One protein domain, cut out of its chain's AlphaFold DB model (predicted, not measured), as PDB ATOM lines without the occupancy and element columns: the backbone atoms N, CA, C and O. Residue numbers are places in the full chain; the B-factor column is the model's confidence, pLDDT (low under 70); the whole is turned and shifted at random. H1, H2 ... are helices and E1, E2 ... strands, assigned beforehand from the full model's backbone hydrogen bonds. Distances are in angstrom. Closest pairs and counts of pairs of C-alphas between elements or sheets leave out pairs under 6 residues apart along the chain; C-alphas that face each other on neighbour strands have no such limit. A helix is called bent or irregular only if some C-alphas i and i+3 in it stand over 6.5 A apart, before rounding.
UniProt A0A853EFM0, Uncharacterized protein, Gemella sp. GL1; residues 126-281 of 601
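What this domain is: This is residues 126 to 281 of the 601 residues of an uncharacterized protein of Gemella sp. GL1 (UniProt A0A853EFM0). The domain is a long rod of two lobes in line, strung on one long bent strand, E4, which runs through the middle and pairs with different neighbours along its length. One lobe holds E1, E2 and E3 with the helix H1 over E1; the other holds E5, E6, E7 and E8 with two short helices, H2 and H3. The printed part has 156 residues with three named helices and eight named strands, in the order E1 E2 H1 E3 E4 E5 H2 E6 E7 H3 E8, and its class is mixed, helices and strands. The strands make one branched, strongly twisted sheet with both parallel and antiparallel pairs. The whole is loose, with a radius of gyration of the C-alphas of 19.3 A and spans of 65 by 26 by 24 A.

Where its parts are: E4, residues 198 to 211, is 38.1 A long, from C-alpha 198 at (48.718, 117.070, 43.828) to C-alpha 211 at (28.536, 140.176, 66.486), and bends by 50 degrees at residue 205. E1 is residues 128 to 134, beginning at C-alpha 128 at (49.448, 109.497, 35.069), and E2 is residues 144 to 149. E3, residues 175 to 182, is 19.8 A long and E5, residues 217 to 223, 19.6 A. E6, residues 240 to 249, is 25.6 A long, E7 is residues 254 to 259, and E8, residues 273 to 281, is 26.0 A long, ending at C-alpha 281 at (31.505, 141.478, 84.609). H1 is residues 154 to 165, H2 residues 232 to 235 and H3 residues 261 to 265.

How they stand to each other: On one side of E4 lie E1, parallel with N 200 and O 132 2.8 A apart, and E5, antiparallel with N 208 and O 220 2.8 A apart. On the other side lie E3, antiparallel with N 203 and O 179 2.8 A apart, and E8, parallel with N 275 and O 209 2.8 A apart. E3, E4 and E5 form a meander, each strand the antiparallel neighbour of the one before. E1 and E2 are a hairpin, with N 131 and O 146 2.9 A apart. E6 is antiparallel to E8, N 246 to O 276 being 2.8 A, and forms a hairpin with E7, N 247 to O 257 being 2.9 A. H1 is on the sheet over E1 at a height of 8.0 A, slantwise at 51 degrees on the local plane; it is irregular, C-alphas 160 and 163 being 8.1 A apart. H3 is over E6 at a height of 9.3 A, and their closest C-alphas, those of Ser 244 and Arg 261, are 6.3 A apart. H2 only grazes the sheet. Every O i to N i+4 pair is within hydrogen-bond range in H3 and 6 of 8 in H1; H2 is too short for such a pair.

The domain as a whole: The two C-alphas farthest apart, those of Leu 127 and Asp 239, are 65.7 A apart. The printed part has no cut. The link from E3 to E4, residues 183 to 197, is long. The mean pLDDT of the printed part is 90.4, and no printed residue is under 70.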
ATOM      1  N   ASP A 126      51.749 104.440  36.321       88.12
ATOM      2  CA  ASP A 126      53.110 104.962  36.488       88.12
ATOM      3  C   ASP A 126      53.403 106.242  35.673       88.12
ATOM      4  O   ASP A 126      54.440 106.870  35.872       88.12
ATOM      5  N   LEU A 127      52.511 106.627  34.751       92.44
ATOM      6  CA  LEU A 127      52.670 107.773  33.837       92.44
ATOM      7  C   LEU A 127      51.486 108.761  33.873       92.44
ATOM      8  O   LEU A 127      51.419 109.681  33.050       92.44
ATOM      9  N   TRP A 128      50.554 108.579  34.809       93.88
ATOM     10  CA  TRP A 128      49.448 109.497  35.069       93.88
ATOM     11  C   TRP A 128      49.445 109.897  36.541       93.88
ATOM     12  O   TRP A 128      49.495 109.041  37.417       93.88
ATOM     13  N   ASN A 129      49.331 111.199  36.778       94.69
ATOM     14  CA  ASN A 129      49.172 111.820  38.083       94.69
ATOM     15  C   ASN A 129      47.712 112.240  38.281       94.69
ATOM     16  O   ASN A 129      47.056 112.701  37.342       94.69
ATOM     17  N   LYS A 130      47.220 112.155  39.513       94.44
ATOM     18  CA  LYS A 130      45.897 112.636  39.920       94.44
ATOM     19  C   LYS A 130      45.989 114.065  40.440       94.44
ATOM     20  O   LYS A 130      46.635 114.343  41.452       94.44
ATOM     21  N   VAL A 131      45.297 114.976  39.769       95.50
ATOM     22  CA  VAL A 131      45.105 116.355  40.224       95.50
ATOM     23  C   VAL A 131      43.725 116.471  40.857       95.50
ATOM     24  O   VAL A 131      42.710 116.334  40.176       95.50
ATOM     25  N   ASN A 132      43.674 116.739  42.161       94.25
ATOM     26  CA  ASN A 132      42.417 116.942  42.878       94.25
ATOM     27  C   ASN A 132      42.080 118.431  42.963       94.25
ATOM     28  O   ASN A 132      42.861 119.201  43.523       94.25
ATOM     29  N   LEU A 133      40.894 118.826  42.501       92.19
ATOM     30  CA  LEU A 133      40.317 120.124  42.852       92.19
ATOM     31  C   LEU A 133      39.629 120.003  44.219       92.19
ATOM     32  O   LEU A 133      38.734 119.169  44.402       92.19
ATOM     33  N   ILE A 134      40.066 120.824  45.175       89.69
ATOM     34  CA  ILE A 134      39.547 120.881  46.547       89.69
ATOM     35  C   ILE A 134      38.947 122.264  46.789       89.69
ATOM     36  O   ILE A 134      39.587 123.278  46.521       89.69
ATOM     37  N   TYR A 135      37.738 122.300  47.338       86.88
ATOM     38  CA  TYR A 135      37.018 123.517  47.709       86.88
ATOM     39  C   TYR A 135      36.788 123.537  49.236       86.88
ATOM     40  O   TYR A 135      36.872 122.473  49.865       86.88
ATOM     41  N   PRO A 136      36.477 124.699  49.842       82.94
ATOM     42  CA  PRO A 136      35.901 124.778  51.187       82.94
ATOM     43  C   PRO A 136      34.759 123.775  51.398       82.94
ATOM     44  O   PRO A 136      33.965 123.528  50.482       82.94
ATOM     45  N   GLN A 137      34.665 123.192  52.599       80.69
ATOM     46  CA  GLN A 137      33.741 122.083  52.886       80.69
ATOM     47  C   GLN A 137      32.269 122.480  52.775       80.69
ATOM     48  O   GLN A 137      31.422 121.631  52.472       80.69
ATOM     49  N   GLU A 138      31.943 123.752  52.997       81.00
ATOM     50  CA  GLU A 138      30.608 124.257  52.710       81.00
ATOM     51  C   GLU A 138      30.298 124.339  51.214       81.00
ATOM     52  O   GLU A 138      29.138 124.154  50.845       81.00
ATOM     53  N   ILE A 139      31.277 124.642  50.360       82.31
ATOM     54  CA  ILE A 139      31.049 124.972  48.947       82.31
ATOM     55  C   ILE A 139      30.857 123.710  48.105       82.31
ATOM     56  O   ILE A 139      29.843 123.587  47.417       82.31
ATOM     57  N   ASP A 140      31.804 122.770  48.160       82.25
ATOM     58  CA  ASP A 140      31.695 121.491  47.454       82.25
ATOM     59  C   ASP A 140      32.412 120.379  48.228       82.25
ATOM     60  O   ASP A 140      33.625 120.410  48.436       82.25
ATOM     61  N   LYS A 141      31.648 119.362  48.636       75.31
ATOM     62  CA  LYS A 141      32.180 118.157  49.293       75.31
ATOM     63  C   LYS A 141      32.681 117.122  48.286       75.31
ATOM     64  O   LYS A 141      33.356 116.167  48.675       75.31
ATOM     65  N   VAL A 142      32.349 117.279  47.004       78.19
ATOM     66  CA  VAL A 142      32.762 116.368  45.939       78.19
ATOM     67  C   VAL A 142      34.170 116.740  45.489       78.19
ATOM     68  O   VAL A 142      34.378 117.704  44.753       78.19
ATOM     69  N   LYS A 143      35.154 115.933  45.895       76.69
ATOM     70  CA  LYS A 143      36.499 115.995  45.313       76.69
ATOM     71  C   LYS A 143      36.410 115.682  43.823       76.69
ATOM     72  O   LYS A 143      35.851 114.653  43.441       76.69
ATOM     73  N   ARG A 144      36.973 116.555  42.991       88.00
ATOM     74  CA  ARG A 144      37.016 116.357  41.539       88.00
ATOM     75  C   ARG A 144      38.426 115.952  41.157       88.00
ATOM     76  O   ARG A 144      39.344 116.763  41.242       88.00
ATOM     77  N   GLU A 145      38.575 114.692  40.787       91.44
ATOM     78  CA  GLU A 145      39.841 114.115  40.357       91.44
ATOM     79  C   GLU A 145      39.988 114.280  38.838       91.44
ATOM     80  O   GLU A 145      39.046 114.027  38.082       91.44
ATOM     81  N   ILE A 146      41.159 114.733  38.401       92.56
ATOM     82  CA  ILE A 146      41.533 114.882  36.995       92.56
ATOM     83  C   ILE A 146      42.804 114.063  36.771       92.56
ATOM     84  O   ILE A 146      43.835 114.336  37.385       92.56
ATOM     85  N   ASP A 147      42.741 113.084  35.870       92.06
ATOM     86  CA  ASP A 147      43.928 112.371  35.398       92.06
ATOM     87  C   ASP A 147      44.758 113.293  34.491       92.06
ATOM     88  O   ASP A 147      44.272 113.765  33.459       92.06
ATOM     89  N   VAL A 148      46.031 113.502  34.824       93.44
ATOM     90  CA  VAL A 148      46.968 114.319  34.043       93.44
ATOM     91  C   VAL A 148      48.223 113.512  33.731       93.44
ATOM     92  O   VAL A 148      48.730 112.778  34.571       93.44
ATOM     93  N   LYS A 149      48.751 113.640  32.514       92.88
ATOM     94  CA  LYS A 149      49.994 112.969  32.115       92.88
ATOM     95  C   LYS A 149      51.174 113.467  32.960       92.88
ATOM     96  O   LYS A 149      51.350 114.673  33.136       92.88
ATOM     97  N   THR A 150      52.017 112.556  33.441       91.25
ATOM     98  CA  THR A 150      53.243 112.933  34.163       91.25
ATOM     99  C   THR A 150      54.153 113.768  33.255       91.25
ATOM    100  O   THR A 150      54.341 113.441  32.078       91.25
ATOM    101  N   TYR A 151      54.723 114.837  33.817       91.88
ATOM    102  CA  TYR A 151      55.510 115.877  33.138       91.88
ATOM    103  C   TYR A 151      54.724 116.823  32.207       91.88
ATOM    104  O   TYR A 151      55.349 117.598  31.485       91.88
ATOM    105  N   SER A 152      53.385 116.839  32.237       93.19
ATOM    106  CA  SER A 152      52.617 117.948  31.642       93.19
ATOM    107  C   SER A 152      52.940 119.279  32.325       93.19
ATOM    108  O   SER A 152      53.115 119.327  33.547       93.19
ATOM    109  N   SER A 153      52.982 120.369  31.554       95.31
ATOM    110  CA  SER A 153      53.091 121.713  32.123       95.31
ATOM    111  C   SER A 153      51.768 122.148  32.768       95.31
ATOM    112  O   SER A 153      50.688 121.669  32.408       95.31
ATOM    113  N   PHE A 154      51.828 123.094  33.708       94.56
ATOM    114  CA  PHE A 154      50.609 123.722  34.231       94.56
ATOM    115  C   PHE A 154      49.861 124.547  33.170       94.56
ATOM    116  O   PHE A 154      48.650 124.719  33.284       94.56
ATOM    117  N   GLU A 155      50.536 124.997  32.110       93.31
ATOM    118  CA  GLU A 155      49.898 125.659  30.970       93.31
ATOM    119  C   GLU A 155      49.036 124.683  30.162       93.31
ATOM    120  O   GLU A 155      47.836 124.920  29.997       93.31
ATOM    121  N   ASP A 156      49.598 123.532  29.779       92.69
ATOM    122  CA  ASP A 156      48.856 122.443  29.133       92.69
ATOM    123  C   ASP A 156      47.688 121.979  30.008       92.69
ATOM    124  O   ASP A 156      46.592 121.722  29.507       92.69
ATOM    125  N   PHE A 157      47.897 121.877  31.324       94.81
ATOM    126  CA  PHE A 157      46.840 121.507  32.260       94.81
ATOM    127  C   PHE A 157      45.671 122.501  32.223       94.81
ATOM    128  O   PHE A 157      44.524 122.067  32.094       94.81
ATOM    129  N   ARG A 158      45.946 123.815  32.292       94.00
ATOM    130  CA  ARG A 158      44.918 124.870  32.217       94.00
ATOM    131  C   ARG A 158      44.148 124.810  30.897       94.00
ATOM    132  O   ARG A 158      42.919 124.825  30.920       94.00
ATOM    133  N   LEU A 159      44.857 124.702  29.772       91.38
ATOM    134  CA  LEU A 159      44.265 124.667  28.430       91.38
ATOM    135  C   LEU A 159      43.370 123.436  28.229       91.38
ATOM    136  O   LEU A 159      42.223 123.568  27.809       91.38
ATOM    137  N   ASN A 160      43.854 122.243  28.585       90.69
ATOM    138  CA  ASN A 160      43.118 120.996  28.365       90.69
ATOM    139  C   ASN A 160      41.946 120.785  29.348       90.69
ATOM    140  O   ASN A 160      41.032 120.023  29.040       90.69
ATOM    141  N   ASN A 161      41.940 121.455  30.508       91.94
ATOM    142  CA  ASN A 161      40.925 121.263  31.558       91.94
ATOM    143  C   ASN A 161      40.039 122.494  31.811       91.94
ATOM    144  O   ASN A 161      39.281 122.515  32.786       91.94
ATOM    145  N   GLN A 162      40.074 123.499  30.930       90.19
ATOM    146  CA  GLN A 162      39.344 124.761  31.096       90.19
ATOM    147  C   GLN A 162      37.841 124.563  31.378       90.19
ATOM    148  O   GLN A 162      37.280 125.240  32.236       90.19
ATOM    149  N   ALA A 163      37.192 123.588  30.733       88.00
ATOM    150  CA  ALA A 163      35.777 123.278  30.962       88.00
ATOM    151  C   ALA A 163      35.469 122.774  32.389       88.00
ATOM    152  O   ALA A 163      34.374 123.009  32.899       88.00
ATOM    153  N   ILE A 164      36.419 122.094  33.044       88.19
ATOM    154  CA  ILE A 164      36.278 121.616  34.428       88.19
ATOM    155  C   ILE A 164      36.593 122.754  35.403       88.19
ATOM    156  O   ILE A 164      35.835 122.970  36.347       88.19
ATOM    157  N   LEU A 165      37.664 123.512  35.142       89.12
ATOM    158  CA  LEU A 165      38.091 124.648  35.967       89.12
ATOM    159  C   LEU A 165      37.031 125.763  36.004       89.12
ATOM    160  O   LEU A 165      36.742 126.287  37.080       89.12
ATOM    161  N   ASN A 166      36.397 126.062  34.864       87.62
ATOM    162  CA  ASN A 166      35.321 127.055  34.749       87.62
ATOM    163  C   ASN A 166      33.993 126.593  35.371       87.62
ATOM    164  O   ASN A 166      33.128 127.422  35.653       87.62
ATOM    165  N   LYS A 167      33.792 125.284  35.577       86.62
ATOM    166  CA  LYS A 167      32.564 124.742  36.173       86.62
ATOM    167  C   LYS A 167      32.625 124.871  37.694       86.62
ATOM    168  O   LYS A 167      32.746 123.875  38.403       86.62
ATOM    169  N   LEU A 168      32.558 126.094  38.208       84.25
ATOM    170  CA  LEU A 168      32.546 126.330  39.651       84.25
ATOM    171  C   LEU A 168      31.352 125.614  40.327       84.25
ATOM    172  O   LEU A 168      30.321 125.385  39.685       84.25
ATOM    173  N   PRO A 169      31.480 125.217  41.606       80.62
ATOM    174  CA  PRO A 169      30.332 124.858  42.440       80.62
ATOM    175  C   PRO A 169      29.277 125.976  42.462       80.62
ATOM    176  O   PRO A 169      29.596 127.135  42.194       80.62
ATOM    177  N   SER A 170      28.028 125.639  42.798       77.38
ATOM    178  CA  SER A 170      26.940 126.624  42.873       77.38
ATOM    179  C   SER A 170      27.314 127.797  43.791       77.38
ATOM    180  O   SER A 170      27.814 127.551  44.893       77.38
ATOM    181  N   PRO A 171      27.067 129.056  43.380       70.88
ATOM    182  CA  PRO A 171      27.410 130.218  44.191       70.88
ATOM    183  C   PRO A 171      26.667 130.187  45.529       70.88
ATOM    184  O   PRO A 171      25.496 129.806  45.599       70.88
ATOM    185  N   LYS A 172      27.359 130.609  46.589       79.50
ATOM    186  CA  LYS A 172      26.813 130.762  47.938       79.50
ATOM    187  C   LYS A 172      26.961 132.208  48.378       79.50
ATOM    188  O   LYS A 172      27.995 132.811  48.137       79.50
ATOM    189  N   GLU A 173      25.950 132.730  49.062       82.31
ATOM    190  CA  GLU A 173      25.838 134.149  49.435       82.31
ATOM    191  C   GLU A 173      27.073 134.704  50.170       82.31
ATOM    192  O   GLU A 173      27.516 135.810  49.884       82.31
ATOM    193  N   ASN A 174      27.683 133.902  51.048       88.00
ATOM    194  CA  ASN A 174      28.859 134.284  51.838       88.00
ATOM    195  C   ASN A 174      30.215 133.992  51.159       88.00
ATOM    196  O   ASN A 174      31.244 134.038  51.836       88.00
ATOM    197  N   TYR A 175      30.238 133.640  49.869       90.00
ATOM    198  CA  TYR A 175      31.444 133.184  49.173       90.00
ATOM    199  C   TYR A 175      31.539 133.708  47.736       90.00
ATOM    200  O   TYR A 175      30.722 133.367  46.879       90.00
ATOM    201  N   SER A 176      32.616 134.429  47.432       90.75
ATOM    202  CA  SER A 176      32.966 134.846  46.069       90.75
ATOM    203  C   SER A 176      34.238 134.135  45.606       90.75
ATOM    204  O   SER A 176      35.251 134.162  46.301       90.75
ATOM    205  N   PHE A 177      34.205 133.453  44.457       92.12
ATOM    206  CA  PHE A 177      35.387 132.752  43.940       92.12
ATOM    207  C   PHE A 177      36.462 133.753  43.504       92.12
ATOM    208  O   PHE A 177      36.178 134.673  42.740       92.12
ATOM    209  N   SER A 178      37.699 133.539  43.953       92.25
ATOM    210  CA  SER A 178      38.840 134.384  43.600       92.25
ATOM    211  C   SER A 178      39.702 133.734  42.515       92.25
ATOM    212  O   SER A 178      39.831 134.273  41.418       92.25
ATOM    213  N   HIS A 179      40.308 132.584  42.813       93.25
ATOM    214  CA  HIS A 179      41.219 131.874  41.912       93.25
ATOM    215  C   HIS A 179      41.465 130.439  42.395       93.25
ATOM    216  O   HIS A 179      40.996 130.027  43.454       93.25
ATOM    217  N   TYR A 180      42.210 129.668  41.606       93.94
ATOM    218  CA  TYR A 180      42.768 128.391  42.035       93.94
ATOM    219  C   TYR A 180      44.224 128.569  42.462       93.94
ATOM    220  O   TYR A 180      44.969 129.279  41.789       93.94
ATOM    221  N   ASP A 181      44.631 127.863  43.509       94.12
ATOM    222  CA  ASP A 181      45.987 127.860  44.051       94.12
ATOM    223  C   ASP A 181      46.598 126.459  44.001       94.12
ATOM    224  O   ASP A 181      45.949 125.462  44.327       94.12
ATOM    225  N   VAL A 182      47.875 126.385  43.637       93.50
ATOM    226  CA  VAL A 182      48.689 125.170  43.674       93.50
ATOM    227  C   VAL A 182      49.978 125.462  44.432       93.50
ATOM    228  O   VAL A 182      50.695 126.406  44.119       93.50
ATOM    229  N   ASN A 183      50.265 124.675  45.472       87.75
ATOM    230  CA  ASN A 183      51.438 124.860  46.338       87.75
ATOM    231  C   ASN A 183      51.615 126.316  46.846       87.75
ATOM    232  O   ASN A 183      52.731 126.825  46.882       87.75
ATOM    233  N   GLY A 184      50.511 126.996  47.192       86.75
ATOM    234  CA  GLY A 184      50.508 128.392  47.660       86.75
ATOM    235  C   GLY A 184      50.801 129.444  46.582       86.75
ATOM    236  O   GLY A 184      51.230 130.546  46.907       86.75
ATOM    237  N   ASN A 185      50.644 129.088  45.303       92.19
ATOM    238  CA  ASN A 185      50.831 129.979  44.164       92.19
ATOM    239  C   ASN A 185      49.600 129.949  43.251       92.19
ATOM    240  O   ASN A 185      49.071 128.874  42.952       92.19
ATOM    241  N   ASN A 186      49.219 131.112  42.720       93.81
ATOM    242  CA  ASN A 186      48.070 131.238  41.827       93.81
ATOM    243  C   ASN A 186      48.265 130.398  40.554       93.81
ATOM    244  O   ASN A 186      49.175 130.637  39.755       93.81
ATOM    245  N   LEU A 187      47.368 129.436  40.337       93.94
ATOM    246  CA  LEU A 187      47.398 128.499  39.217       93.94
ATOM    247  C   LEU A 187      47.464 129.206  37.859       93.94
ATOM    248  O   LEU A 187      48.065 128.657  36.939       93.94
ATOM    249  N   ALA A 188      46.858 130.387  37.706       90.75
ATOM    250  CA  ALA A 188      46.814 131.111  36.436       90.75
ATOM    251  C   ALA A 188      48.200 131.591  35.974       90.75
ATOM    252  O   ALA A 188      48.456 131.623  34.773       90.75
ATOM    253  N   THR A 189      49.091 131.923  36.915       91.19
ATOM    254  CA  THR A 189      50.452 132.421  36.647       91.19
ATOM    255  C   THR A 189      51.549 131.417  37.002       91.19
ATOM    256  O   THR A 189      52.704 131.628  36.634       91.19
ATOM    257  N   TYR A 190      51.218 130.321  37.692       92.50
ATOM    258  CA  TYR A 190      52.192 129.303  38.071       92.50
ATOM    259  C   TYR A 190      52.772 128.586  36.843       92.50
ATOM    260  O   TYR A 190      52.048 127.982  36.040       92.50
ATOM    261  N   ASN A 191      54.100 128.636  36.733       86.50
ATOM    262  CA  ASN A 191      54.882 128.046  35.653       86.50
ATOM    263  C   ASN A 191      55.722 126.897  36.214       86.50
ATOM    264  O   ASN A 191      56.734 127.108  36.877       86.50
ATOM    265  N   GLY A 192      55.285 125.669  35.947       91.62
ATOM    266  CA  GLY A 192      55.938 124.451  36.409       91.62
ATOM    267  C   GLY A 192      55.407 123.216  35.687       91.62
ATOM    268  O   GLY A 192      54.627 123.324  34.736       91.62
ATOM    269  N   ILE A 193      55.793 122.041  36.180       94.31
ATOM    270  CA  ILE A 193      55.420 120.731  35.632       94.31
ATOM    271  C   ILE A 193      54.795 119.836  36.707       94.31
ATOM    272  O   ILE A 193      55.156 119.913  37.881       94.31
ATOM    273  N   ILE A 194      53.864 118.979  36.296       93.69
ATOM    274  CA  ILE A 194      53.128 118.060  37.171       93.69
ATOM    275  C   ILE A 194      53.884 116.725  37.212       93.69
ATOM    276  O   ILE A 194      53.756 115.892  36.313       93.69
ATOM    277  N   THR A 195      54.713 116.536  38.238       92.62
ATOM    278  CA  THR A 195      55.570 115.347  38.415       92.62
ATOM    279  C   THR A 195      54.963 114.268  39.310       92.62
ATOM    280  O   THR A 195      55.343 113.111  39.174       92.62
ATOM    281  N   SER A 196      53.995 114.615  40.158       93.50
ATOM    282  CA  SER A 196      53.269 113.704  41.050       93.50
ATOM    283  C   SER A 196      51.797 114.102  41.169       93.50
ATOM    284  O   SER A 196      51.398 115.177  40.709       93.50
ATOM    285  N   ASP A 197      51.008 113.267  41.848       94.31
ATOM    286  CA  ASP A 197      49.703 113.645  42.395       94.31
ATOM    287  C   ASP A 197      49.804 114.945  43.207       94.31
ATOM    288  O   ASP A 197      50.797 115.181  43.909       94.31
ATOM    289  N   LEU A 198      48.776 115.793  43.114       94.50
ATOM    290  CA  LEU A 198      48.718 117.070  43.828       94.50
ATOM    291  C   LEU A 198      47.286 117.570  44.035       94.50
ATOM    292  O   LEU A 198      46.328 117.104  43.412       94.50
ATOM    293  N   ASN A 199      47.154 118.570  44.904       93.75
ATOM    294  CA  ASN A 199      45.895 119.241  45.190       93.75
ATOM    295  C   ASN A 199      45.949 120.688  44.695       93.75
ATOM    296  O   ASN A 199      46.883 121.424  45.019       93.75
ATOM    297  N   ILE A 200      44.915 121.099  43.968       93.94
ATOM    298  CA  ILE A 200      44.647 122.489  43.607       93.94
ATOM    299  C   ILE A 200      43.483 122.958  44.481       93.94
ATOM    300  O   ILE A 200      42.406 122.358  44.464       93.94
ATOM    301  N   LYS A 201      43.695 124.015  45.263       91.62
ATOM    302  CA  LYS A 201      42.675 124.592  46.146       91.62
ATOM    303  C   LYS A 201      41.904 125.690  45.419       91.62
ATOM    304  O   LYS A 201      42.513 126.553  44.798       91.62
ATOM    305  N   GLY A 202      40.578 125.693  45.503       91.12
ATOM    306  CA  GLY A 202      39.764 126.855  45.148       91.12
ATOM    307  C   GLY A 202      39.801 127.875  46.285       91.12
ATOM    308  O   GLY A 202      39.358 127.563  47.388       91.12
ATOM    309  N   ILE A 203      40.320 129.071  46.015       92.19
ATOM    310  CA  ILE A 203      40.375 130.190  46.958       92.19
ATOM    311  C   ILE A 203      39.152 131.074  46.745       92.19
ATOM    312  O   ILE A 203      38.885 131.539  45.632       92.19
ATOM    313  N   TYR A 204      38.429 131.330  47.828       92.44
ATOM    314  CA  TYR A 204      37.261 132.200  47.867       92.44
ATOM    315  C   TYR A 204      37.526 133.369  48.807       92.44
ATOM    316  O   TYR A 204      38.190 133.195  49.827       92.44
ATOM    317  N   ASN A 205      36.967 134.531  48.485       93.19
ATOM    318  CA  ASN A 205      36.681 135.546  49.486       93.19
ATOM    319  C   ASN A 205      35.470 135.039  50.279       93.19
ATOM    320  O   ASN A 205      34.378 134.881  49.724       93.19
ATOM    321  N   THR A 206      35.690 134.727  51.549       92.69
ATOM    322  CA  THR A 206      34.710 134.173  52.479       92.69
ATOM    323  C   THR A 206      34.296 135.254  53.467       92.69
ATOM    324  O   THR A 206      35.138 135.883  54.110       92.69
ATOM    325  N   LYS A 207      32.985 135.443  53.616       93.31
ATOM    326  CA  LYS A 207      32.403 136.406  54.548       93.31
ATOM    327  C   LYS A 207      32.426 135.867  55.979       93.31
ATOM    328  O   LYS A 207      31.819 134.830  56.265       93.31
ATOM    329  N   ILE A 208      33.094 136.595  56.869       94.69
ATOM    330  CA  ILE A 208      33.116 136.387  58.320       94.69
ATOM    331  C   ILE A 208      32.295 137.490  58.983       94.69
ATOM    332  O   ILE A 208      32.425 138.664  58.636       94.69
ATOM    333  N   ILE A 209      31.442 137.114  59.932       94.50
ATOM    334  CA  ILE A 209      30.541 138.037  60.626       94.50
ATOM    335  C   ILE A 209      30.969 138.140  62.089       94.50
ATOM    336  O   ILE A 209      31.094 137.128  62.771       94.50
ATOM    337  N   PHE A 210      31.151 139.353  62.596       95.19
ATOM    338  CA  PHE A 210      31.385 139.627  64.008       95.19
ATOM    339  C   PHE A 210      30.132 140.235  64.625       95.19
ATOM    340  O   PHE A 210      29.596 141.229  64.132       95.19
ATOM    341  N   LYS A 211      29.659 139.642  65.721       92.88
ATOM    342  CA  LYS A 211      28.536 140.176  66.486       92.88
ATOM    343  C   LYS A 211      29.048 141.068  67.614       92.88
ATOM    344  O   LYS A 211      29.824 140.640  68.459       92.88
ATOM    345  N   THR A 212      28.585 142.306  67.642       86.69
ATOM    346  CA  THR A 212      28.869 143.272  68.715       86.69
ATOM    347  C   THR A 212      27.993 143.034  69.953       86.69
ATOM    348  O   THR A 212      26.986 142.324  69.906       86.69
ATOM    349  N   TYR A 213      28.328 143.694  71.067       81.88
ATOM    350  CA  TYR A 213      27.536 143.647  72.302       81.88
ATOM    351  C   TYR A 213      26.131 144.272  72.184       81.88
ATOM    352  O   TYR A 213      25.297 144.020  73.050       81.88
ATOM    353  N   ASN A 214      25.868 145.100  71.164       83.56
ATOM    354  CA  ASN A 214      24.565 145.732  70.911       83.56
ATOM    355  C   ASN A 214      23.815 145.082  69.735       83.56
ATOM    356  O   ASN A 214      23.051 145.749  69.040       83.56
ATOM    357  N   ASP A 215      24.068 143.790  69.500       82.75
ATOM    358  CA  ASP A 215      23.463 142.953  68.456       82.75
ATOM    359  C   ASP A 215      23.696 143.414  67.001       82.75
ATOM    360  O   ASP A 215      23.222 142.758  66.070       82.75
ATOM    361  N   LYS A 216      24.488 144.471  66.767       89.31
ATOM    362  CA  LYS A 216      24.955 144.846  65.426       89.31
ATOM    363  C   LYS A 216      25.914 143.783  64.886       89.31
ATOM    364  O   LYS A 216      26.734 143.235  65.629       89.31
ATOM    365  N   LEU A 217      25.821 143.534  63.583       91.69
ATOM    366  CA  LEU A 217      26.737 142.686  62.832       91.69
ATOM    367  C   LEU A 217      27.719 143.568  62.054       91.69
ATOM    368  O   LEU A 217      27.291 144.486  61.350       91.69
ATOM    369  N   ASP A 218      29.010 143.282  62.189       92.19
ATOM    370  CA  ASP A 218      30.069 143.792  61.321       92.19
ATOM    371  C   ASP A 218      30.537 142.649  60.413       92.19
ATOM    372  O   ASP A 218      30.738 141.527  60.884       92.19
ATOM    373  N   ASP A 219      30.715 142.912  59.124       92.12
ATOM    374  CA  ASP A 219      31.174 141.930  58.152       92.12
ATOM    375  C   ASP A 219      32.570 142.224  57.595       92.12
ATOM    376  O   ASP A 219      32.945 143.362  57.318       92.12
ATOM    377  N   TYR A 220      33.334 141.149  57.420       94.06
ATOM    378  CA  TYR A 220      34.701 141.150  56.911       94.06
ATOM    379  C   TYR A 220      34.838 140.072  55.833       94.06
ATOM    380  O   TYR A 220      34.269 138.988  55.962       94.06
ATOM    381  N   GLU A 221      35.608 140.344  54.782       93.94
ATOM    382  CA  GLU A 221      35.968 139.345  53.772       93.94
ATOM    383  C   GLU A 221      37.433 138.942  53.931       93.94
ATOM    384  O   GLU A 221      38.317 139.796  53.949       93.94
ATOM    385  N   PHE A 222      37.677 137.634  54.000       94.44
ATOM    386  CA  PHE A 222      39.008 137.029  54.079       94.44
ATOM    387  C   PHE A 222      39.142 135.941  53.020       94.44
ATOM    388  O   PHE A 222      38.157 135.288  52.668       94.44
ATOM    389  N   LYS A 223      40.348 135.699  52.514       92.56
ATOM    390  CA  LYS A 223      40.594 134.590  51.588       92.56
ATOM    391  C   LYS A 223      40.633 133.252  52.319       92.56
ATOM    392  O   LYS A 223      41.059 133.160  53.467       92.56
ATOM    393  N   THR A 224      40.250 132.183  51.628       88.88
ATOM    394  CA  THR A 224      40.430 130.813  52.133       88.88
ATOM    395  C   THR A 224      41.897 130.563  52.518       88.88
ATOM    396  O   THR A 224      42.789 130.717  51.685       88.88
ATOM    397  N   GLY A 225      42.143 130.162  53.766       88.06
ATOM    398  CA  GLY A 225      43.472 129.949  54.348       88.06
ATOM    399  C   GLY A 225      44.141 131.197  54.945       88.06
ATOM    400  O   GLY A 225      45.221 131.075  55.523       88.06
ATOM    401  N   GLU A 226      43.529 132.379  54.840       92.38
ATOM    402  CA  GLU A 226      44.007 133.614  55.474       92.38
ATOM    403  C   GLU A 226      43.695 133.617  56.980       92.38
ATOM    404  O   GLU A 226      42.707 133.019  57.415       92.38
ATOM    405  N   LYS A 227      44.536 134.271  57.792       94.19
ATOM    406  CA  LYS A 227      44.249 134.484  59.220       94.19
ATOM    407  C   LYS A 227      43.186 135.566  59.401       94.19
ATOM    408  O   LYS A 227      43.143 136.528  58.639       94.19
ATOM    409  N   ILE A 228      42.383 135.440  60.453       91.88
ATOM    410  CA  ILE A 228      41.422 136.472  60.854       91.88
ATOM    411  C   ILE A 228      42.178 137.649  61.497       91.88
ATOM    412  O   ILE A 228      42.424 137.659  62.700       91.88
ATOM    413  N   ASP A 229      42.541 138.645  60.686       90.19
ATOM    414  CA  ASP A 229      43.124 139.913  61.146       90.19
ATOM    415  C   ASP A 229      42.020 140.969  61.334       90.19
ATOM    416  O   ASP A 229      41.602 141.661  60.402       90.19
ATOM    417  N   VAL A 230      41.492 141.047  62.557       89.88
ATOM    418  CA  VAL A 230      40.481 142.029  62.968       89.88
ATOM    419  C   VAL A 230      40.940 142.691  64.260       89.88
ATOM    420  O   VAL A 230      41.379 142.023  65.190       89.88
ATOM    421  N   ASN A 231      40.768 144.011  64.370       89.94
ATOM    422  CA  ASN A 231      41.003 144.724  65.625       89.94
ATOM    423  C   ASN A 231      39.941 144.338  66.674       89.94
ATOM    424  O   ASN A 231      38.910 145.007  66.813       89.94
ATOM    425  N   LEU A 232      40.219 143.268  67.424       89.50
ATOM    426  CA  LEU A 232      39.310 142.698  68.417       89.50
ATOM    427  C   LEU A 232      38.993 143.650  69.582       89.50
ATOM    428  O   LEU A 232      37.951 143.496  70.214       89.50
ATOM    429  N   ALA A 233      39.812 144.686  69.818       87.31
ATOM    430  CA  ALA A 233      39.568 145.671  70.875       87.31
ATOM    431  C   ALA A 233      38.288 146.498  70.660       87.31
ATOM    432  O   ALA A 233      37.764 147.092  71.597       87.31
ATOM    433  N   ARG A 234      37.734 146.500  69.439       86.31
ATOM    434  CA  ARG A 234      36.427 147.107  69.130       86.31
ATOM    435  C   ARG A 234      35.238 146.340  69.719       86.31
ATOM    436  O   ARG A 234      34.149 146.902  69.794       86.31
ATOM    437  N   TYR A 235      35.441 145.084  70.117       88.25
ATOM    438  CA  TYR A 235      34.422 144.229  70.729       88.25
ATOM    439  C   TYR A 235      34.565 144.135  72.255       88.25
ATOM    440  O   TYR A 235      33.691 143.558  72.900       88.25
ATOM    441  N   ASP A 236      35.621 144.713  72.835       86.00
ATOM    442  CA  ASP A 236      35.814 144.777  74.285       86.00
ATOM    443  C   ASP A 236      34.866 145.802  74.935       86.00
ATOM    444  O   ASP A 236      34.365 146.729  74.294       86.00
ATOM    445  N   ARG A 237      34.593 145.627  76.233       86.25
ATOM    446  CA  ARG A 237      33.689 146.490  77.008       86.25
ATOM    447  C   ARG A 237      34.416 147.108  78.202       86.25
ATOM    448  O   ARG A 237      35.319 146.513  78.786       86.25
ATOM    449  N   ASN A 238      33.983 148.298  78.615       81.25
ATOM    450  CA  ASN A 238      34.587 148.972  79.768       81.25
ATOM    451  C   ASN A 238      34.340 148.206  81.075       81.25
ATOM    452  O   ASN A 238      35.282 148.029  81.839       81.25
ATOM    453  N   ASP A 239      33.128 147.683  81.282       82.81
ATOM    454  CA  ASP A 239      32.693 147.082  82.558       82.81
ATOM    455  C   ASP A 239      32.705 145.539  82.558       82.81
ATOM    456  O   ASP A 239      32.283 144.910  83.527       82.81
ATOM    457  N   TYR A 240      33.143 144.918  81.457       88.50
ATOM    458  CA  TYR A 240      33.173 143.464  81.275       88.50
ATOM    459  C   TYR A 240      34.476 143.033  80.604       88.50
ATOM    460  O   TYR A 240      34.963 143.725  79.711       88.50
ATOM    461  N   ASP A 241      34.990 141.872  80.988       87.75
ATOM    462  CA  ASP A 241      36.096 141.208  80.306       87.75
ATOM    463  C   ASP A 241      35.558 140.293  79.201       87.75
ATOM    464  O   ASP A 241      34.583 139.562  79.399       87.75
ATOM    465  N   THR A 242      36.190 140.333  78.026       90.00
ATOM    466  CA  THR A 242      35.895 139.407  76.926       90.00
ATOM    467  C   THR A 242      36.615 138.087  77.192       90.00
ATOM    468  O   THR A 242      37.814 137.972  76.946       90.00
ATOM    469  N   VAL A 243      35.898 137.098  77.727       91.19
ATOM    470  CA  VAL A 243      36.491 135.833  78.203       91.19
ATOM    471  C   VAL A 243      36.718 134.808  77.090       91.19
ATOM    472  O   VAL A 243      37.675 134.039  77.142       91.19
ATOM    473  N   SER A 244      35.853 134.787  76.073       94.00
ATOM    474  CA  SER A 244      35.936 133.857  74.941       94.00
ATOM    475  C   SER A 244      35.039 134.293  73.779       94.00
ATOM    476  O   SER A 244      34.306 135.278  73.875       94.00
ATOM    477  N   TYR A 245      35.082 133.551  72.674       95.38
ATOM    478  CA  TYR A 245      34.257 133.756  71.488       95.38
ATOM    479  C   TYR A 245      33.572 132.444  71.084       95.38
ATOM    480  O   TYR A 245      34.229 131.423  70.872       95.38
ATOM    481  N   ASP A 246      32.249 132.477  70.933       96.06
ATOM    482  CA  ASP A 246      31.488 131.415  70.272       96.06
ATOM    483  C   ASP A 246      31.676 131.523  68.758       96.06
ATOM    484  O   ASP A 246      31.421 132.573  68.165       96.06
ATOM    485  N   ILE A 247      32.068 130.416  68.132       96.25
ATOM    486  CA  ILE A 247      32.198 130.294  66.681       96.25
ATOM    487  C   ILE A 247      31.010 129.498  66.154       96.25
ATOM    488  O   ILE A 247      30.928 128.282  66.345       96.25
ATOM    489  N   ILE A 248      30.083 130.183  65.488       94.62
ATOM    490  CA  ILE A 248      28.910 129.582  64.849       94.62
ATOM    491  C   ILE A 248      29.201 129.394  63.362       94.62
ATOM    492  O   ILE A 248      29.629 130.323  62.686       94.62
ATOM    493  N   ASN A 249      28.960 128.196  62.838       91.19
ATOM    494  CA  ASN A 249      29.064 127.915  61.409       91.19
ATOM    495  C   ASN A 249      27.808 128.410  60.675       91.19
ATOM    496  O   ASN A 249      26.696 128.012  61.033       91.19
ATOM    497  N   ASN A 250      27.972 129.244  59.644       89.25
ATOM    498  CA  ASN A 250      26.847 129.941  59.016       89.25
ATOM    499  C   ASN A 250      25.964 129.020  58.154       89.25
ATOM    500  O   ASN A 250      24.762 129.262  58.071       89.25
ATOM    501  N   ALA A 251      26.494 127.941  57.562       84.38
ATOM    502  CA  ALA A 251      25.663 126.995  56.805       84.38
ATOM    503  C   ALA A 251      24.816 126.050  57.674       84.38
ATOM    504  O   ALA A 251      23.810 125.524  57.197       84.38
ATOM    505  N   SER A 252      25.228 125.779  58.915       85.75
ATOM    506  CA  SER A 252      24.523 124.858  59.823       85.75
ATOM    507  C   SER A 252      23.812 125.544  60.989       85.75
ATOM    508  O   SER A 252      23.033 124.884  61.681       85.75
ATOM    509  N   SER A 253      24.082 126.831  61.224       87.44
ATOM    510  CA  SER A 253      23.622 127.618  62.377       87.44
ATOM    511  C   SER A 253      23.946 126.978  63.736       87.44
ATOM    512  O   SER A 253      23.232 127.183  64.717       87.44
ATOM    513  N   LYS A 254      25.018 126.177  63.805       91.56
ATOM    514  CA  LYS A 254      25.462 125.481  65.022       91.56
ATOM    515  C   LYS A 254      26.752 126.076  65.566       91.56
ATOM    516  O   LYS A 254      27.652 126.427  64.805       91.56
ATOM    517  N   LEU A 255      26.852 126.107  66.896       93.31
ATOM    518  CA  LEU A 255      28.114 126.317  67.597       93.31
ATOM    519  C   LEU A 255      29.092 125.198  67.212       93.31
ATOM    520  O   LEU A 255      28.784 124.016  67.376       93.31
ATOM    521  N   VAL A 256      30.255 125.581  66.693       91.69
ATOM    522  CA  VAL A 256      31.362 124.678  66.345       91.69
ATOM    523  C   VAL A 256      32.285 124.504  67.542       91.69
ATOM    524  O   VAL A 256      32.658 123.387  67.888       91.69
ATOM    525  N   LYS A 257      32.671 125.628  68.153       94.06
ATOM    526  CA  LYS A 257      33.619 125.712  69.263       94.06
ATOM    527  C   LYS A 257      33.437 127.034  70.011       94.06
ATOM    528  O   LYS A 257      33.016 128.022  69.412       94.06
ATOM    529  N   ASN A 258      33.789 127.042  71.290       95.94
ATOM    530  CA  ASN A 258      34.086 128.255  72.045       95.94
ATOM    531  C   ASN A 258      35.618 128.344  72.157       95.94
ATOM    532  O   ASN A 258      36.248 127.314  72.396       95.94
ATOM    533  N   ILE A 259      36.205 129.515  71.899       95.81
ATOM    534  CA  ILE A 259      37.666 129.707  71.852       95.81
ATOM    535  C   ILE A 259      38.115 130.977  72.567       95.81
ATOM    536  O   ILE A 259      37.360 131.943  72.682       95.81
ATOM    537  N   SER A 260      39.367 130.988  73.007       94.56
ATOM    538  CA  SER A 260      40.052 132.176  73.514       94.56
ATOM    539  C   SER A 260      40.348 133.205  72.408       94.56
ATOM    540  O   SER A 260      40.215 132.940  71.209       94.56
ATOM    541  N   ARG A 261      40.784 134.402  72.818       91.88
ATOM    542  CA  ARG A 261      41.215 135.477  71.910       91.88
ATOM    543  C   ARG A 261      42.433 135.083  71.070       91.88
ATOM    544  O   ARG A 261      42.420 135.274  69.861       91.88
ATOM    545  N   GLU A 262      43.438 134.473  71.695       91.94
ATOM    546  CA  GLU A 262      44.670 134.025  71.027       91.94
ATOM    547  C   GLU A 262      44.391 132.946  69.964       91.94
ATOM    548  O   GLU A 262      44.973 132.957  68.877       91.94
ATOM    549  N   GLU A 263      43.454 132.033  70.236       94.25
ATOM    550  CA  GLU A 263      43.002 131.035  69.262       94.25
ATOM    551  C   GLU A 263      42.222 131.648  68.094       94.25
ATOM    552  O   GLU A 263      42.276 131.108  66.988       94.25
ATOM    553  N   LEU A 264      41.496 132.752  68.315       93.81
ATOM    554  CA  LEU A 264      40.782 133.478  67.262       93.81
ATOM    555  C   LEU A 264      41.757 134.244  66.354       93.81
ATOM    556  O   LEU A 264      41.670 134.114  65.137       93.81
ATOM    557  N   GLU A 265      42.724 134.960  66.933       91.44
ATOM    558  CA  GLU A 265      43.781 135.693  66.206       91.44
ATOM    559  C   GLU A 265      44.704 134.750  65.399       91.44
ATOM    560  O   GLU A 265      45.323 135.144  64.407       91.44
ATOM    561  N   ASN A 266      44.774 133.469  65.778       93.38
ATOM    562  CA  ASN A 266      45.487 132.430  65.034       93.38
ATOM    563  C   ASN A 266      44.593 131.548  64.145       93.38
ATOM    564  O   ASN A 266      45.115 130.679  63.442       93.38
ATOM    565  N   MET A 267      43.274 131.761  64.135       93.62
ATOM    566  CA  MET A 267      42.355 130.982  63.311       93.62
ATOM    567  C   MET A 267      42.480 131.367  61.833       93.62
ATOM    568  O   MET A 267      42.456 132.543  61.472       93.62
ATOM    569  N   VAL A 268      42.572 130.349  60.972       93.25
ATOM    570  CA  VAL A 268      42.489 130.502  59.515       93.25
ATOM    571  C   VAL A 268      41.053 130.337  59.021       93.25
ATOM    572  O   VAL A 268      40.274 129.554  59.575       93.25
ATOM    573  N   VAL A 269      40.703 131.074  57.971       91.00
ATOM    574  CA  VAL A 269      39.373 131.064  57.359       91.00
ATOM    575  C   VAL A 269      39.258 129.908  56.369       91.00
ATOM    576  O   VAL A 269      39.780 129.969  55.263       91.00
ATOM    577  N   GLU A 270      38.549 128.851  56.758       87.69
ATOM    578  CA  GLU A 270      38.197 127.736  55.863       87.69
ATOM    579  C   GLU A 270      36.737 127.852  55.392       87.69
ATOM    580  O   GLU A 270      36.468 127.800  54.195       87.69
ATOM    581  N   ASP A 271      35.802 128.107  56.315       88.75
ATOM    582  CA  ASP A 271      34.366 128.267  56.050       88.75
ATOM    583  C   ASP A 271      33.808 129.574  56.664       88.75
ATOM    584  O   ASP A 271      34.447 130.210  57.505       88.75
ATOM    585  N   SER A 272      32.605 129.982  56.246       91.50
ATOM    586  CA  SER A 272      31.918 131.184  56.728       91.50
ATOM    587  C   SER A 272      31.385 130.979  58.148       91.50
ATOM    588  O   SER A 272      30.595 130.070  58.422       91.50
ATOM    589  N   ILE A 273      31.800 131.852  59.065       93.75
ATOM    590  CA  ILE A 273      31.436 131.787  60.483       93.75
ATOM    591  C   ILE A 273      30.889 133.120  60.999       93.75
ATOM    592  O   ILE A 273      31.201 134.192  60.472       93.75
ATOM    593  N   THR A 274      30.091 133.036  62.060       94.81
ATOM    594  CA  THR A 274      29.742 134.158  62.932       94.81
ATOM    595  C   THR A 274      30.497 134.016  64.251       94.81
ATOM    596  O   THR A 274      30.402 132.985  64.918       94.81
ATOM    597  N   VAL A 275      31.233 135.058  64.626       95.81
ATOM    598  CA  VAL A 275      31.997 135.180  65.869       95.81
ATOM    599  C   VAL A 275      31.169 135.983  66.872       95.81
ATOM    600  O   VAL A 275      30.795 137.123  66.592       95.81
ATOM    601  N   ILE A 276      30.872 135.402  68.039       95.06
ATOM    602  CA  ILE A 276      30.096 136.062  69.101       95.06
ATOM    603  C   ILE A 276      30.930 136.131  70.392       95.06
ATOM    604  O   ILE A 276      31.172 135.086  70.999       95.06
ATOM    605  N   PRO A 277      31.346 137.325  70.852       93.81
ATOM    606  CA  PRO A 277      32.083 137.487  72.102       93.81
ATOM    607  C   PRO A 277      31.229 137.116  73.322       93.81
ATOM    608  O   PRO A 277      30.017 137.355  73.370       93.81
ATOM    609  N   LYS A 278      31.886 136.545  74.331       92.75
ATOM    610  CA  LYS A 278      31.351 136.266  75.665       92.75
ATOM    611  C   LYS A 278      31.969 137.218  76.667       92.75
ATOM    612  O   LYS A 278      33.165 137.485  76.622       92.75
ATOM    613  N   TYR A 279      31.135 137.691  77.583       90.94
ATOM    614  CA  TYR A 279      31.477 138.737  78.531       90.94
ATOM    615  C   TYR A 279      31.195 138.283  79.957       90.94
ATOM    616  O   TYR A 279      30.078 137.842  80.240       90.94
ATOM    617  N   GLU A 280      32.149 138.485  80.859       90.44
ATOM    618  CA  GLU A 280      31.929 138.405  82.307       90.44
ATOM    619  C   GLU A 280      32.111 139.793  82.937       90.44
ATOM    620  O   GLU A 280      32.943 140.562  82.453       90.44
ATOM    621  N   PRO A 281      31.328 140.184  83.961       89.56
ATOM    622  CA  PRO A 281      31.505 141.478  84.609       89.56
ATOM    623  C   PRO A 281      32.901 141.595  85.219       89.56
ATOM    624  O   PRO A 281      33.317 140.710  85.971       89.56
TER     625      PRO A 281